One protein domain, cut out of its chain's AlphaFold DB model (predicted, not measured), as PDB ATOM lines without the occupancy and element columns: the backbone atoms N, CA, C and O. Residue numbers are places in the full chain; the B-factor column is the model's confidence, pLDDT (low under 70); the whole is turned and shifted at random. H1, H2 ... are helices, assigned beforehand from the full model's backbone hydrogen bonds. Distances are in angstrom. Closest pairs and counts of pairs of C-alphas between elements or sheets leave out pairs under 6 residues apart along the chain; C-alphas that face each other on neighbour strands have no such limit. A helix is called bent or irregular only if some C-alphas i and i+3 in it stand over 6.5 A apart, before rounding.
ATOM      1  N   THR A 787     -22.298  28.278  42.102       93.69
ATOM      2  CA  THR A 787     -22.575  28.329  43.535       93.69
ATOM      3  C   THR A 787     -23.937  27.705  43.835       93.69
ATOM      4  O   THR A 787     -24.775  27.535  42.947       93.69
ATOM      5  N   THR A 788     -24.223  27.432  45.108       91.00
ATOM      6  CA  THR A 788     -25.578  27.058  45.545       91.00
ATOM      7  C   THR A 788     -26.625  28.118  45.159       91.00
ATOM      8  O   THR A 788     -27.774  27.774  44.896       91.00
ATOM      9  N   ALA A 789     -26.252  29.399  45.032       87.75
ATOM     10  CA  ALA A 789     -27.143  30.460  44.552       87.75
ATOM     11  C   ALA A 789     -27.474  30.346  43.047       87.75
ATOM     12  O   ALA A 789     -28.610  30.618  42.656       87.75
ATOM     13  N   ASP A 790     -26.539  29.886  42.209       91.19
ATOM     14  CA  ASP A 790     -26.791  29.625  40.784       91.19
ATOM     15  C   ASP A 790     -27.785  28.461  40.605       91.19
ATOM     16  O   ASP A 790     -28.764  28.584  39.868       91.19
ATOM     17  N   TYR A 791     -27.605  27.360  41.345       90.50
ATOM     18  CA  TYR A 791     -28.554  26.235  41.340       90.50
ATOM     19  C   TYR A 791     -29.943  26.650  41.863       90.50
ATOM     20  O   TYR A 791     -30.958  26.345  41.231       90.50
ATOM     21  N   ASN A 792     -30.004  27.445  42.937       88.12
ATOM     22  CA  ASN A 792     -31.256  28.030  43.433       88.12
ATOM     23  C   ASN A 792     -31.934  28.951  42.399       88.12
ATOM     24  O   ASN A 792     -33.159  28.934  42.287       88.12
ATOM     25  N   THR A 793     -31.168  29.694  41.593       88.81
ATOM     26  CA  THR A 793     -31.690  30.555  40.508       88.81
ATOM     27  C   THR A 793     -32.385  29.743  39.406       88.81
ATOM     28  O   THR A 793     -33.326  30.226  38.777       88.81
ATOM     29  N   LEU A 794     -32.000  28.476  39.220       87.06
ATOM     30  CA  LEU A 794     -32.678  27.523  38.331       87.06
ATOM     31  C   LEU A 794     -33.816  26.732  39.017       87.06
ATOM     32  O   LEU A 794     -34.477  25.896  38.386       87.06
ATOM     33  N   GLY A 795     -34.070  26.992  40.304       86.69
ATOM     34  CA  GLY A 795     -35.050  26.282  41.126       86.69
ATOM     35  C   GLY A 795     -34.592  24.880  41.535       86.69
ATOM     36  O   GLY A 795     -35.384  23.943  41.452       86.69
ATOM     37  N   ILE A 796     -33.317  24.727  41.905       87.38
ATOM     38  CA  ILE A 796     -32.688  23.456  42.294       87.38
ATOM     39  C   ILE A 796     -32.084  23.623  43.694       87.38
ATOM     40  O   ILE A 796     -31.021  24.219  43.846       87.38
ATOM     41  N   ILE A 797     -32.795  23.136  44.715       85.88
ATOM     42  CA  ILE A 797     -32.513  23.445  46.131       85.88
ATOM     43  C   ILE A 797     -31.639  22.402  46.843       85.88
ATOM     44  O   ILE A 797     -31.035  22.705  47.868       85.88
ATOM     45  N   ASP A 798     -31.553  21.181  46.309       83.06
ATOM     46  CA  ASP A 798     -30.882  20.049  46.967       83.06
ATOM     47  C   ASP A 798     -29.347  20.057  46.804       83.06
ATOM     48  O   ASP A 798     -28.640  19.272  47.441       83.06
ATOM     49  N   VAL A 799     -28.808  20.969  45.985       89.19
ATOM     50  CA  VAL A 799     -27.361  21.192  45.849       89.19
ATOM     51  C   VAL A 799     -26.884  22.105  46.979       89.19
ATOM     52  O   VAL A 799     -26.953  23.328  46.888       89.19
ATOM     53  N   ASN A 800     -26.390  21.487  48.050       88.06
ATOM     54  CA  ASN A 800     -25.743  22.146  49.187       88.06
ATOM     55  C   ASN A 800     -24.204  22.085  49.096       88.06
ATOM     56  O   ASN A 800     -23.647  21.381  48.250       88.06
ATOM     57  N   ASP A 801     -23.513  22.785  49.998       85.75
ATOM     58  CA  ASP A 801     -22.049  22.927  49.990       85.75
ATOM     59  C   ASP A 801     -21.280  21.590  50.058       85.75
ATOM     60  O   ASP A 801     -20.167  21.503  49.541       85.75
ATOM     61  N   SER A 802     -21.859  20.531  50.639       84.69
ATOM     62  CA  SER A 802     -21.215  19.210  50.722       84.69
ATOM     63  C   SER A 802     -21.148  18.503  49.365       84.69
ATOM     64  O   SER A 802     -20.143  17.862  49.054       84.69
ATOM     65  N   ILE A 803     -22.195  18.635  48.541       87.81
ATOM     66  CA  ILE A 803     -22.276  18.008  47.212       87.81
ATOM     67  C   ILE A 803     -21.849  18.953  46.072       87.81
ATOM     68  O   ILE A 803     -21.534  18.491  44.974       87.81
ATOM     69  N   LEU A 804     -21.781  20.266  46.318       89.75
ATOM     70  CA  LEU A 804     -21.508  21.305  45.313       89.75
ATOM     71  C   LEU A 804     -20.280  21.009  44.435       89.75
ATOM     72  O   LEU A 804     -20.342  21.144  43.213       89.75
ATOM     73  N   THR A 805     -19.174  20.568  45.040       88.00
ATOM     74  CA  THR A 805     -17.934  20.216  44.326       88.00
ATOM     75  C   THR A 805     -18.116  19.008  43.404       88.00
ATOM     76  O   THR A 805     -17.581  19.000  42.297       88.00
ATOM     77  N   TYR A 806     -18.898  18.008  43.825       87.00
ATOM     78  CA  TYR A 806     -19.192  16.824  43.018       87.00
ATOM     79  C   TYR A 806     -20.073  17.183  41.809       87.00
ATOM     80  O   TYR A 806     -19.738  16.833  40.676       87.00
ATOM     81  N   VAL A 807     -21.154  17.945  42.028       89.81
ATOM     82  CA  VAL A 807     -22.062  18.377  40.948       89.81
ATOM     83  C   VAL A 807     -21.332  19.256  39.928       89.81
ATOM     84  O   VAL A 807     -21.455  19.028  38.728       89.81
ATOM     85  N   ASN A 808     -20.530  20.225  40.379       90.62
ATOM     86  CA  ASN A 808     -19.749  21.074  39.478       90.62
ATOM     87  C   ASN A 808     -18.745  20.280  38.630       90.62
ATOM     88  O   ASN A 808     -18.584  20.580  37.450       90.62
ATOM     89  N   ALA A 809     -18.081  19.274  39.210       86.81
ATOM     90  CA  ALA A 809     -17.114  18.449  38.487       86.81
ATOM     91  C   ALA A 809     -17.774  17.576  37.406       86.81
ATOM     92  O   ALA A 809     -17.211  17.429  36.325       86.81
ATOM     93  N   ASP A 810     -18.964  17.023  37.668       86.75
ATOM     94  CA  ASP A 810     -19.700  16.221  36.682       86.75
ATOM     95  C   ASP A 810     -20.369  17.073  35.585       86.75
ATOM     96  O   ASP A 810     -20.363  16.676  34.420       86.75
ATOM     97  N   LEU A 811     -20.939  18.240  35.910       88.88
ATOM     98  CA  LEU A 811     -21.643  19.073  34.921       88.88
ATOM     99  C   LEU A 811     -20.700  19.908  34.028       88.88
ATOM    100  O   LEU A 811     -21.130  20.413  32.985       88.88
ATOM    101  N   GLN A 812     -19.419  20.027  34.392       91.12
ATOM    102  CA  GLN A 812     -18.419  20.776  33.629       91.12
ATOM    103  C   GLN A 812     -18.307  20.275  32.177       91.12
ATOM    104  O   GLN A 812     -18.109  19.094  31.903       91.12
ATOM    105  N   GLY A 813     -18.406  21.200  31.220       83.25
ATOM    106  CA  GLY A 813     -18.253  20.921  29.791       83.25
ATOM    107  C   GLY A 813     -19.428  20.196  29.122       83.25
ATOM    108  O   GLY A 813     -19.346  19.941  27.920       83.25
ATOM    109  N   LYS A 814     -20.527  19.894  29.834       82.06
ATOM    110  CA  LYS A 814     -21.719  19.250  29.243       82.06
ATOM    111  C   LYS A 814     -22.576  20.188  28.373       82.06
ATOM    112  O   LYS A 814     -23.352  19.703  27.557       82.06
ATOM    113  N   ASN A 815     -22.364  21.506  28.460       83.75
ATOM    114  CA  ASN A 815     -22.955  22.548  27.598       83.75
ATOM    115  C   ASN A 815     -24.497  22.587  27.582       83.75
ATOM    116  O   ASN A 815     -25.116  22.792  26.538       83.75
ATOM    117  N   TYR A 816     -25.121  22.420  28.748       83.38
ATOM    118  CA  TYR A 816     -26.566  22.537  28.920       83.38
ATOM    119  C   TYR A 816     -27.083  23.935  28.559       83.38
ATOM    120  O   TYR A 816     -26.635  24.936  29.118       83.38
ATOM    121  N   VAL A 817     -28.090  23.984  27.686       77.31
ATOM    122  CA  VAL A 817     -28.846  25.205  27.335       77.31
ATOM    123  C   VAL A 817     -30.273  25.206  27.901       77.31
ATOM    124  O   VAL A 817     -31.023  26.156  27.693       77.31
ATOM    125  N   ASN A 818     -30.647  24.146  28.623       80.81
ATOM    126  CA  ASN A 818     -31.987  23.885  29.132       80.81
ATOM    127  C   ASN A 818     -31.930  23.508  30.623       80.81
ATOM    128  O   ASN A 818     -31.109  22.694  31.043       80.81
ATOM    129  N   VAL A 819     -32.824  24.088  31.424       83.38
ATOM    130  CA  VAL A 819     -32.873  23.900  32.884       83.38
ATOM    131  C   VAL A 819     -33.361  22.502  33.279       83.38
ATOM    132  O   VAL A 819     -32.896  21.954  34.279       83.38
ATOM    133  N   ASP A 820     -34.264  21.900  32.505       84.19
ATOM    134  CA  ASP A 820     -34.851  20.602  32.868       84.19
ATOM    135  C   ASP A 820     -33.868  19.436  32.640       84.19
ATOM    136  O   ASP A 820     -33.873  18.456  33.385       84.19
ATOM    137  N   GLU A 821     -32.946  19.581  31.684       86.56
ATOM    138  CA  GLU A 821     -31.831  18.646  31.465       86.56
ATOM    139  C   GLU A 821     -30.811  18.691  32.615       86.56
ATOM    140  O   GLU A 821     -30.338  17.647  33.068       86.56
ATOM    141  N   VAL A 822     -30.524  19.890  33.139       88.50
ATOM    142  CA  VAL A 822     -29.668  20.084  34.323       88.50
ATOM    143  C   VAL A 822     -30.295  19.433  35.558       88.50
ATOM    144  O   VAL A 822     -29.599  18.754  36.313       88.50
ATOM    145  N   LYS A 823     -31.613  19.580  35.755       88.88
ATOM    146  CA  LYS A 823     -32.343  18.959  36.876       88.88
ATOM    147  C   LYS A 823     -32.240  17.434  36.866       88.88
ATOM    148  O   LYS A 823     -31.927  16.848  37.901       88.88
ATOM    149  N   ALA A 824     -32.436  16.807  35.706       85.62
ATOM    150  CA  ALA A 824     -32.371  15.353  35.567       85.62
ATOM    151  C   ALA A 824     -30.975  14.774  35.880       85.62
ATOM    152  O   ALA A 824     -30.867  13.738  36.536       85.62
ATOM    153  N   GLU A 825     -29.894  15.442  35.459       89.75
ATOM    154  CA  GLU A 825     -28.532  14.980  35.771       89.75
ATOM    155  C   GLU A 825     -28.161  15.233  37.248       89.75
ATOM    156  O   GLU A 825     -27.454  14.426  37.855       89.75
ATOM    157  N   ILE A 826     -28.682  16.297  37.875       89.31
ATOM    158  CA  ILE A 826     -28.457  16.575  39.304       89.31
ATOM    159  C   ILE A 826     -29.116  15.528  40.210       89.31
ATOM    160  O   ILE A 826     -28.475  15.080  41.159       89.31
ATOM    161  N   GLU A 827     -30.338  15.077  39.910       88.31
ATOM    162  CA  GLU A 827     -31.001  14.005  40.676       88.31
ATOM    163  C   GLU A 827     -30.145  12.723  40.706       88.31
ATOM    164  O   GLU A 827     -29.897  12.133  41.762       88.31
ATOM    165  N   LYS A 828     -29.600  12.342  39.547       88.38
ATOM    166  CA  LYS A 828     -28.650  11.234  39.385       88.38
ATOM    167  C   LYS A 828     -27.332  11.471  40.137       88.38
ATOM    168  O   LYS A 828     -26.823  10.548  40.774       88.38
ATOM    169  N   ASN A 829     -26.792  12.690  40.122       89.44
ATOM    170  CA  ASN A 829     -25.585  13.034  40.880       89.44
ATOM    171  C   ASN A 829     -25.791  12.941  42.399       89.44
ATOM    172  O   ASN A 829     -24.902  12.456  43.097       89.44
ATOM    173  N   ILE A 830     -26.969  13.316  42.910       88.75
ATOM    174  CA  ILE A 830     -27.342  13.142  44.324       88.75
ATOM    175  C   ILE A 830     -27.379  11.655  44.700       88.75
ATOM    176  O   ILE A 830     -26.840  11.267  45.739       88.75
ATOM    177  N   GLN A 831     -27.951  10.795  43.851       90.12
ATOM    178  CA  GLN A 831     -27.963   9.342  44.078       90.12
ATOM    179  C   GLN A 831     -26.543   8.749  44.109       90.12
ATOM    180  O   GLN A 831     -26.221   7.970  45.007       90.12
ATOM    181  N   ILE A 832     -25.672   9.159  43.178       91.69
ATOM    182  CA  ILE A 832     -24.272   8.710  43.117       91.69
ATOM    183  C   ILE A 832     -23.475   9.182  44.341       91.69
ATOM    184  O   ILE A 832     -22.803   8.371  44.973       91.69
ATOM    185  N   TYR A 833     -23.566  10.459  44.715       91.12
ATOM    186  CA  TYR A 833     -22.842  11.008  45.864       91.12
ATOM    187  C   TYR A 833     -23.251  10.339  47.186       91.12
ATOM    188  O   TYR A 833     -22.394   9.953  47.979       91.12
ATOM    189  N   ASN A 834     -24.550  10.097  47.392       91.00
ATOM    190  CA  ASN A 834     -25.040   9.365  48.563       91.00
ATOM    191  C   ASN A 834     -24.520   7.916  48.616       91.00
ATOM    192  O   ASN A 834     -24.239   7.407  49.702       91.00
ATOM    193  N   ALA A 835     -24.349   7.255  47.466       93.75
ATOM    194  CA  ALA A 835     -23.699   5.949  47.406       93.75
ATOM    195  C   ALA A 835     -22.199   6.043  47.746       93.75
ATOM    196  O   ALA A 835     -21.715   5.241  48.542       93.75
ATOM    197  N   LEU A 836     -21.475   7.046  47.230       93.06
ATOM    198  CA  LEU A 836     -20.058   7.269  47.552       93.06
ATOM    199  C   LEU A 836     -19.832   7.496  49.059       93.06
ATOM    200  O   LEU A 836     -18.956   6.851  49.627       93.06
ATOM    201  N   LEU A 837     -20.669   8.294  49.737       91.88
ATOM    202  CA  LEU A 837     -20.596   8.489  51.197       91.88
ATOM    203  C   LEU A 837     -20.803   7.189  51.999       91.88
ATOM    204  O   LEU A 837     -20.132   6.940  53.005       91.88
ATOM    205  N   LYS A 838     -21.726   6.321  51.569       93.81
ATOM    206  CA  LYS A 838     -21.911   5.004  52.203       93.81
ATOM    207  C   LYS A 838     -20.714   4.084  51.977       93.81
ATOM    208  O   LYS A 838     -20.357   3.320  52.873       93.81
ATOM    209  N   ILE A 839     -20.109   4.139  50.791       94.31
ATOM    210  CA  ILE A 839     -18.914   3.357  50.464       94.31
ATOM    211  C   ILE A 839     -17.755   3.839  51.342       94.31
ATOM    212  O   ILE A 839     -17.187   3.034  52.070       94.31
ATOM    213  N   ASP A 840     -17.489   5.144  51.380       92.00
ATOM    214  CA  ASP A 840     -16.427   5.743  52.197       92.00
ATOM    215  C   ASP A 840     -16.599   5.481  53.707       92.00
ATOM    216  O   ASP A 840     -15.633   5.215  54.413       92.00
ATOM    217  N   SER A 841     -17.832   5.436  54.220       91.00
ATOM    218  CA  SER A 841     -18.095   5.054  55.621       91.00
ATOM    219  C   SER A 841     -17.979   3.547  55.917       91.00
ATOM    220  O   SER A 841     -18.055   3.147  57.084       91.00
ATOM    221  N   GLY A 842     -17.799   2.700  54.896       89.62
ATOM    222  CA  GLY A 842     -17.794   1.239  55.021       89.62
ATOM    223  C   GLY A 842     -19.175   0.627  55.296       89.62
ATOM    224  O   GLY A 842     -19.265  -0.458  55.866       89.62
ATOM    225  N   SER A 843     -20.260   1.323  54.936       91.12
ATOM    226  CA  SER A 843     -21.654   0.927  55.221       91.12
ATOM    227  C   SER A 843     -22.498   0.612  53.975       91.12
ATOM    228  O   SER A 843     -23.682   0.292  54.091       91.12
ATOM    229  N   ALA A 844     -21.904   0.680  52.781       92.25
ATOM    230  CA  ALA A 844     -22.590   0.473  51.508       92.25
ATOM    231  C   ALA A 844     -23.213  -0.919  51.344       92.25
ATOM    232  O   ALA A 844     -22.637  -1.939  51.729       92.25
ATOM    233  N   THR A 845     -24.375  -0.948  50.692       91.81
ATOM    234  CA  THR A 845     -25.030  -2.166  50.203       91.81
ATOM    235  C   THR A 845     -24.577  -2.501  48.777       91.81
ATOM    236  O   THR A 845     -24.000  -1.663  48.083       91.81
ATOM    237  N   ILE A 846     -24.882  -3.711  48.289       89.31
ATOM    238  CA  ILE A 846     -24.594  -4.102  46.895       89.31
ATOM    239  C   ILE A 846     -25.272  -3.145  45.896       89.31
ATOM    240  O   ILE A 846     -24.698  -2.841  44.851       89.31
ATOM    241  N   ASP A 847     -26.459  -2.623  46.217       91.31
ATOM    242  CA  ASP A 847     -27.165  -1.690  45.337       91.31
ATOM    243  C   ASP A 847     -26.539  -0.288  45.327       91.31
ATOM    244  O   ASP A 847     -26.531   0.358  44.283       91.31
ATOM    245  N   ASP A 848     -25.884   0.143  46.411       95.12
ATOM    246  CA  ASP A 848     -25.075   1.372  46.410       95.12
ATOM    247  C   ASP A 848     -23.856   1.243  45.472       95.12
ATOM    248  O   ASP A 848     -23.580   2.140  44.672       95.12
ATOM    249  N   TYR A 849     -23.177   0.087  45.474       93.81
ATOM    250  CA  TYR A 849     -22.116  -0.206  44.500       93.81
ATOM    251  C   TYR A 849     -22.649  -0.257  43.055       93.81
ATOM    252  O   TYR A 849     -22.012   0.271  42.138       93.81
ATOM    253  N   ARG A 850     -23.844  -0.824  42.834       93.88
ATOM    254  CA  ARG A 850     -24.494  -0.861  41.510       93.88
ATOM    255  C   ARG A 850     -24.881   0.529  41.005       93.88
ATOM    256  O   ARG A 850     -24.673   0.784  39.820       93.88
ATOM    257  N   THR A 851     -25.352   1.432  41.870       93.75
ATOM    258  CA  THR A 851     -25.673   2.835  41.531       93.75
ATOM    259  C   THR A 851     -24.491   3.558  40.884       93.75
ATOM    260  O   THR A 851     -24.671   4.300  39.921       93.75
ATOM    261  N   ILE A 852     -23.261   3.284  41.332       92.94
ATOM    262  CA  ILE A 852     -22.038   3.861  40.744       92.94
ATOM    263  C   ILE A 852     -21.425   3.003  39.613       92.94
ATOM    264  O   ILE A 852     -20.321   3.265  39.119       92.94
ATOM    265  N   GLY A 853     -22.147   1.976  39.159       91.56
ATOM    266  CA  GLY A 853     -21.752   1.085  38.070       91.56
ATOM    267  C   GLY A 853     -20.643   0.101  38.448       91.56
ATOM    268  O   GLY A 853     -19.730  -0.111  37.649       91.56
ATOM    269  N   ILE A 854     -20.685  -0.459  39.661       92.06
ATOM    270  CA  ILE A 854     -19.757  -1.491  40.140       92.06
ATOM    271  C   ILE A 854     -20.533  -2.771  40.453       92.06
ATOM    272  O   ILE A 854     -21.383  -2.811  41.336       92.06
ATOM    273  N   THR A 855     -20.221  -3.834  39.715       90.62
ATOM    274  CA  THR A 855     -20.871  -5.155  39.811       90.62
ATOM    275  C   THR A 855     -19.946  -6.249  40.348       90.62
ATOM    276  O   THR A 855     -20.368  -7.392  40.498       90.62
ATOM    277  N   THR A 856     -18.686  -5.916  40.639       88.94
ATOM    278  CA  THR A 856     -17.680  -6.830  41.205       88.94
ATOM    279  C   THR A 856     -17.796  -7.000  42.721       88.94
ATOM    280  O   THR A 856     -17.218  -7.942  43.268       88.94
ATOM    281  N   VAL A 857     -18.550  -6.124  43.397       90.12
ATOM    282  CA  VAL A 857     -18.932  -6.293  44.803       90.12
ATOM    283  C   VAL A 857     -20.219  -7.118  44.873       90.12
ATOM    284  O   VAL A 857     -21.212  -6.798  44.220       90.12
ATOM    285  N   ILE A 858     -20.170  -8.206  45.634       86.75
ATOM    286  CA  ILE A 858     -21.176  -9.273  45.737       86.75
ATOM    287  C   ILE A 858     -21.189  -9.827  47.171       86.75
ATOM    288  O   ILE A 858     -20.262  -9.559  47.933       86.75
ATOM    289  N   ASP A 859     -22.172 -10.665  47.525       79.88
ATOM    290  CA  ASP A 859     -22.274 -11.308  48.852       79.88
ATOM    291  C   ASP A 859     -20.930 -11.880  49.342       79.88
ATOM    292  O   ASP A 859     -20.546 -11.672  50.488       79.88
ATOM    293  N   TYR A 860     -20.181 -12.543  48.448       82.75
ATOM    294  CA  TYR A 860     -18.892 -13.169  48.753       82.75
ATOM    295  C   TYR A 860     -17.849 -12.203  49.337       82.75
ATOM    296  O   TYR A 860     -17.046 -12.616  50.167       82.75
ATOM    297  N   ASN A 861     -17.816 -10.946  48.884       85.62
ATOM    298  CA  ASN A 861     -16.717 -10.013  49.156       85.62
ATOM    299  C   ASN A 861     -17.152  -8.663  49.753       85.62
ATOM    300  O   ASN A 861     -16.281  -7.886  50.139       85.62
ATOM    301  N   ILE A 862     -18.452  -8.379  49.883       86.75
ATOM    302  CA  ILE A 862     -18.938  -7.080  50.376       86.75
ATOM    303  C   ILE A 862     -18.403  -6.725  51.769       86.75
ATOM    304  O   ILE A 862     -17.974  -5.594  51.966       86.75
ATOM    305  N   SER A 863     -18.331  -7.676  52.707       83.06
ATOM    306  CA  SER A 863     -17.734  -7.444  54.032       83.06
ATOM    307  C   SER A 863     -16.251  -7.076  53.934       83.06
ATOM    308  O   SER A 863     -15.825  -6.083  54.518       83.06
ATOM    309  N   TYR A 864     -15.482  -7.819  53.130       85.25
ATOM    310  CA  TYR A 864     -14.056  -7.573  52.894       85.25
ATOM    311  C   TYR A 864     -13.798  -6.186  52.286       85.25
ATOM    312  O   TYR A 864     -12.868  -5.488  52.696       85.25
ATOM    313  N   VAL A 865     -14.639  -5.782  51.325       90.06
ATOM    314  CA  VAL A 865     -14.572  -4.465  50.683       90.06
ATOM    315  C   VAL A 865     -14.957  -3.370  51.672       90.06
ATOM    316  O   VAL A 865     -14.138  -2.490  51.904       90.06
ATOM    317  N   ASN A 866     -16.129  -3.456  52.311       90.50
ATOM    318  CA  ASN A 866     -16.624  -2.460  53.271       90.50
ATOM    319  C   ASN A 866     -15.653  -2.212  54.440       90.50
ATOM    320  O   ASN A 866     -15.516  -1.072  54.874       90.50
ATOM    321  N   ILE A 867     -14.953  -3.244  54.927       85.19
ATOM    322  CA  ILE A 867     -13.929  -3.101  55.976       85.19
ATOM    323  C   ILE A 867     -12.730  -2.280  55.477       85.19
ATOM    324  O   ILE A 867     -12.282  -1.375  56.173       85.19
ATOM    325  N   ARG A 868     -12.207  -2.581  54.279       88.44
ATOM    326  CA  ARG A 868     -10.966  -1.973  53.756       88.44
ATOM    327  C   ARG A 868     -11.151  -0.625  53.080       88.44
ATOM    328  O   ARG A 868     -10.210   0.151  53.037       88.44
ATOM    329  N   ILE A 869     -12.330  -0.367  52.528       90.75
ATOM    330  CA  ILE A 869     -12.636   0.869  51.804       90.75
ATOM    331  C   ILE A 869     -13.004   2.033  52.736       90.75
ATOM    332  O   ILE A 869     -13.061   3.186  52.312       90.75
ATOM    333  N   LYS A 870     -13.247   1.721  54.013       92.75
ATOM    334  CA  LYS A 870     -13.665   2.669  55.037       92.75
ATOM    335  C   LYS A 870     -12.594   3.734  55.296       92.75
ATOM    336  O   LYS A 870     -11.475   3.405  55.674       92.75
ATOM    337  N   GLY A 871     -12.964   5.004  55.154       88.69
ATOM    338  CA  GLY A 871     -12.093   6.156  55.378       88.69
ATOM    339  C   GLY A 871     -11.040   6.379  54.289       88.69
ATOM    340  O   GLY A 871     -10.099   7.133  54.520       88.69
ATOM    341  N   MET A 872     -11.168   5.749  53.112       89.19
ATOM    342  CA  MET A 872     -10.219   5.940  52.002       89.19
ATOM    343  C   MET A 872     -10.316   7.312  51.310       89.19
ATOM    344  O   MET A 872      -9.483   7.597  50.450       89.19
ATOM    345  N   ASN A 873     -11.284   8.156  51.690       87.88
ATOM    346  CA  ASN A 873     -11.620   9.444  51.084       87.88
ATOM    347  C   ASN A 873     -11.948   9.300  49.591       87.88
ATOM    348  O   ASN A 873     -11.091   9.451  48.719       87.88
ATOM    349  N   ILE A 874     -13.212   8.983  49.307       89.12
ATOM    350  CA  ILE A 874     -13.695   8.629  47.967       89.12
ATOM    351  C   ILE A 874     -14.599   9.739  47.397       89.12
ATOM    352  O   ILE A 874     -15.828   9.632  47.455       89.12
ATOM    353  N   PRO A 875     -14.025  10.813  46.814       82.81
ATOM    354  CA  PRO A 875     -14.801  11.921  46.268       82.81
ATOM    355  C   PRO A 875     -15.466  11.594  44.925       82.81
ATOM    356  O   PRO A 875     -16.441  12.255  44.571       82.81
ATOM    357  N   GLN A 876     -14.961  10.620  44.151       88.12
ATOM    358  CA  GLN A 876     -15.501  10.288  42.828       88.12
ATOM    359  C   GLN A 876     -15.590   8.779  42.542       88.12
ATOM    360  O   GLN A 876     -14.903   7.931  43.117       88.12
ATOM    361  N   VAL A 877     -16.435   8.439  41.564       88.50
ATOM    362  CA  VAL A 877     -16.677   7.064  41.087       88.50
ATOM    363  C   VAL A 877     -15.416   6.407  40.503       88.50
ATOM    364  O   VAL A 877     -15.280   5.182  40.551       88.50
ATOM    365  N   SER A 878     -14.482   7.193  39.961       88.12
ATOM    366  CA  SER A 878     -13.156   6.734  39.524       88.12
ATOM    367  C   SER A 878     -12.345   6.141  40.673       88.12
ATOM    368  O   SER A 878     -11.729   5.085  40.511       88.12
ATOM    369  N   ASP A 879     -12.388   6.787  41.835       89.56
ATOM    370  CA  ASP A 879     -11.598   6.415  43.006       89.56
ATOM    371  C   ASP A 879     -12.190   5.166  43.650       89.56
ATOM    372  O   ASP A 879     -11.467   4.201  43.881       89.56
ATOM    373  N   ALA A 880     -13.522   5.105  43.773       90.75
ATOM    374  CA  ALA A 880     -14.233   3.889  44.167       90.75
ATOM    375  C   ALA A 880     -13.837   2.698  43.275       90.75
ATOM    376  O   ALA A 880     -13.411   1.655  43.771       90.75
ATOM    377  N   LYS A 881     -13.897   2.855  41.943       92.56
ATOM    378  CA  LYS A 881     -13.516   1.799  40.984       92.56
ATOM    379  C   LYS A 881     -12.051   1.387  41.118       92.56
ATOM    380  O   LYS A 881     -11.750   0.195  41.050       92.56
ATOM    381  N   ARG A 882     -11.145   2.343  41.343       92.25
ATOM    382  CA  ARG A 882      -9.714   2.090  41.560       92.25
ATOM    383  C   ARG A 882      -9.464   1.332  42.865       92.25
ATOM    384  O   ARG A 882      -8.826   0.281  42.825       92.25
ATOM    385  N   PHE A 883      -9.972   1.827  43.993       92.56
ATOM    386  CA  PHE A 883      -9.770   1.218  45.307       92.56
ATOM    387  C   PHE A 883     -10.411  -0.166  45.395       92.56
ATOM    388  O   PHE A 883      -9.739  -1.105  45.804       92.56
ATOM    389  N   ILE A 884     -11.644  -0.351  44.913       92.69
ATOM    390  CA  ILE A 884     -12.318  -1.663  44.921       92.69
ATOM    391  C   ILE A 884     -11.552  -2.677  44.068       92.69
ATOM    392  O   ILE A 884     -11.378  -3.818  44.487       92.69
ATOM    393  N   ASN A 885     -11.023  -2.275  42.907       89.19
ATOM    394  CA  ASN A 885     -10.171  -3.148  42.099       89.19
ATOM    395  C   ASN A 885      -8.872  -3.525  42.844       89.19
ATOM    396  O   ASN A 885      -8.474  -4.687  42.834       89.19
ATOM    397  N   ILE A 886      -8.222  -2.583  43.535       88.12
ATOM    398  CA  ILE A 886      -7.026  -2.863  44.351       88.12
ATOM    399  C   ILE A 886      -7.362  -3.807  45.517       88.12
ATOM    400  O   ILE A 886      -6.658  -4.795  45.719       88.12
ATOM    401  N   ILE A 887      -8.450  -3.550  46.247       89.38
ATOM    402  CA  ILE A 887      -8.909  -4.359  47.384       89.38
ATOM    403  C   ILE A 887      -9.231  -5.791  46.935       89.38
ATOM    404  O   ILE A 887      -8.768  -6.742  47.561       89.38
ATOM    405  N   LEU A 888      -9.970  -5.964  45.835       86.75
ATOM    406  CA  LEU A 888     -10.370  -7.285  45.340       86.75
ATOM    407  C   LEU A 888      -9.209  -8.091  44.739       86.75
ATOM    408  O   LEU A 888      -9.163  -9.304  44.930       86.75
TER     409      LEU A 888
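Overview. This is residues 787 to 888 of the 1227 residues of the protein "Uncharacterized protein, probably surface-located" of Clostridium acetobutylicum (strain ATCC 824 / DSM 792 / JCM 1419 / LMG 5710 / VKM B-1787) (UniProt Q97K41). One long helix, H3, runs along most of a rod-shaped model; H2 crosses it at a steep angle and H1 lies at one end of the rod, close to H2. At the other end H4 folds back on the last part of H3 as a helical hairpin, and H5 and H6, packed on each other, make up the rest of a small head there. The printed part has 102 residues with six named helices, H1 to H6 in chain order, and no named strand, and its class is all helix. It is only just compact, close to loose, with a radius of gyration of the C-alphas of 15.0 A, and it spans 45 by 21 by 20 A.

Along the chain. Find C-alpha 788 at (-25.578, 27.058, 45.545), where H1 begins; it runs to residue 793. H2 follows at residues 801 to 811, 15.6 A long; it is irregular, with C-alphas 802 and 805 7.3 A apart. Look next for C-alpha 819 at (-32.873, 23.900, 32.884); from there H3 runs 31.2 A to residue 840. H4 is residues 846 to 851, and H5 is residues 862 to 869, 10.2 A long. H6, residues 877 to 888, is 16.2 A long and ends at C-alpha 888, (-10.370, -7.285, 45.340).

Arrangement. Start at H3, the hub, which touches four other helices. With residues 826 to 833 alone it touches H2, opposite ways at a steep tilt of 61 degrees; the closest C-alphas are those of Val 807 and Asn 829, 6.4 A apart. H1 is close to H2 but not clearly touching, its closest C-alphas being those of Thr 788 and Asp 801 at 7.0 A, and it is apart from H3. Further along, residues 831 to 839 of H3 touch H4 in a helical hairpin, at a shallow tilt of 30 degrees, opposite ways, with the C-alphas of Ala 835 and Asp 848 closest at 4.9 A. H3 only just touches H6, with 3 pairs of C-alphas within 8 A, the closest being Leu 836 and Val 877 at 7.3 A. H3 and H5 also only just touch, with 3 such pairs, about perpendicular at 88 degrees; the C-alphas of Asp 840 and Ile 869 are closest at 6.2 A. H5 touches residues 883 to 888 of H6, opposite ways at a steep tilt of 68 degrees, only just short of about perpendicular; the C-alphas of Val 865 and Ile 887 are closest, 6.6 A apart. H4 and H6 are near each other. In H1, H4, H5 and H6 every O i to N i+4 pair is within hydrogen-bond range; in H2 it is 5 of 7 and in H3 17 of 18.

Size, cuts and confidence. Look to Thr 793 and Tyr 860 for the two C-alphas farthest apart, 46.3 A. The printed part has no cut; the link from H3 to H4 is tight, the others are short, and no link is long. The mean pLDDT of the printed part is 88.8, and no printed residue is under 70.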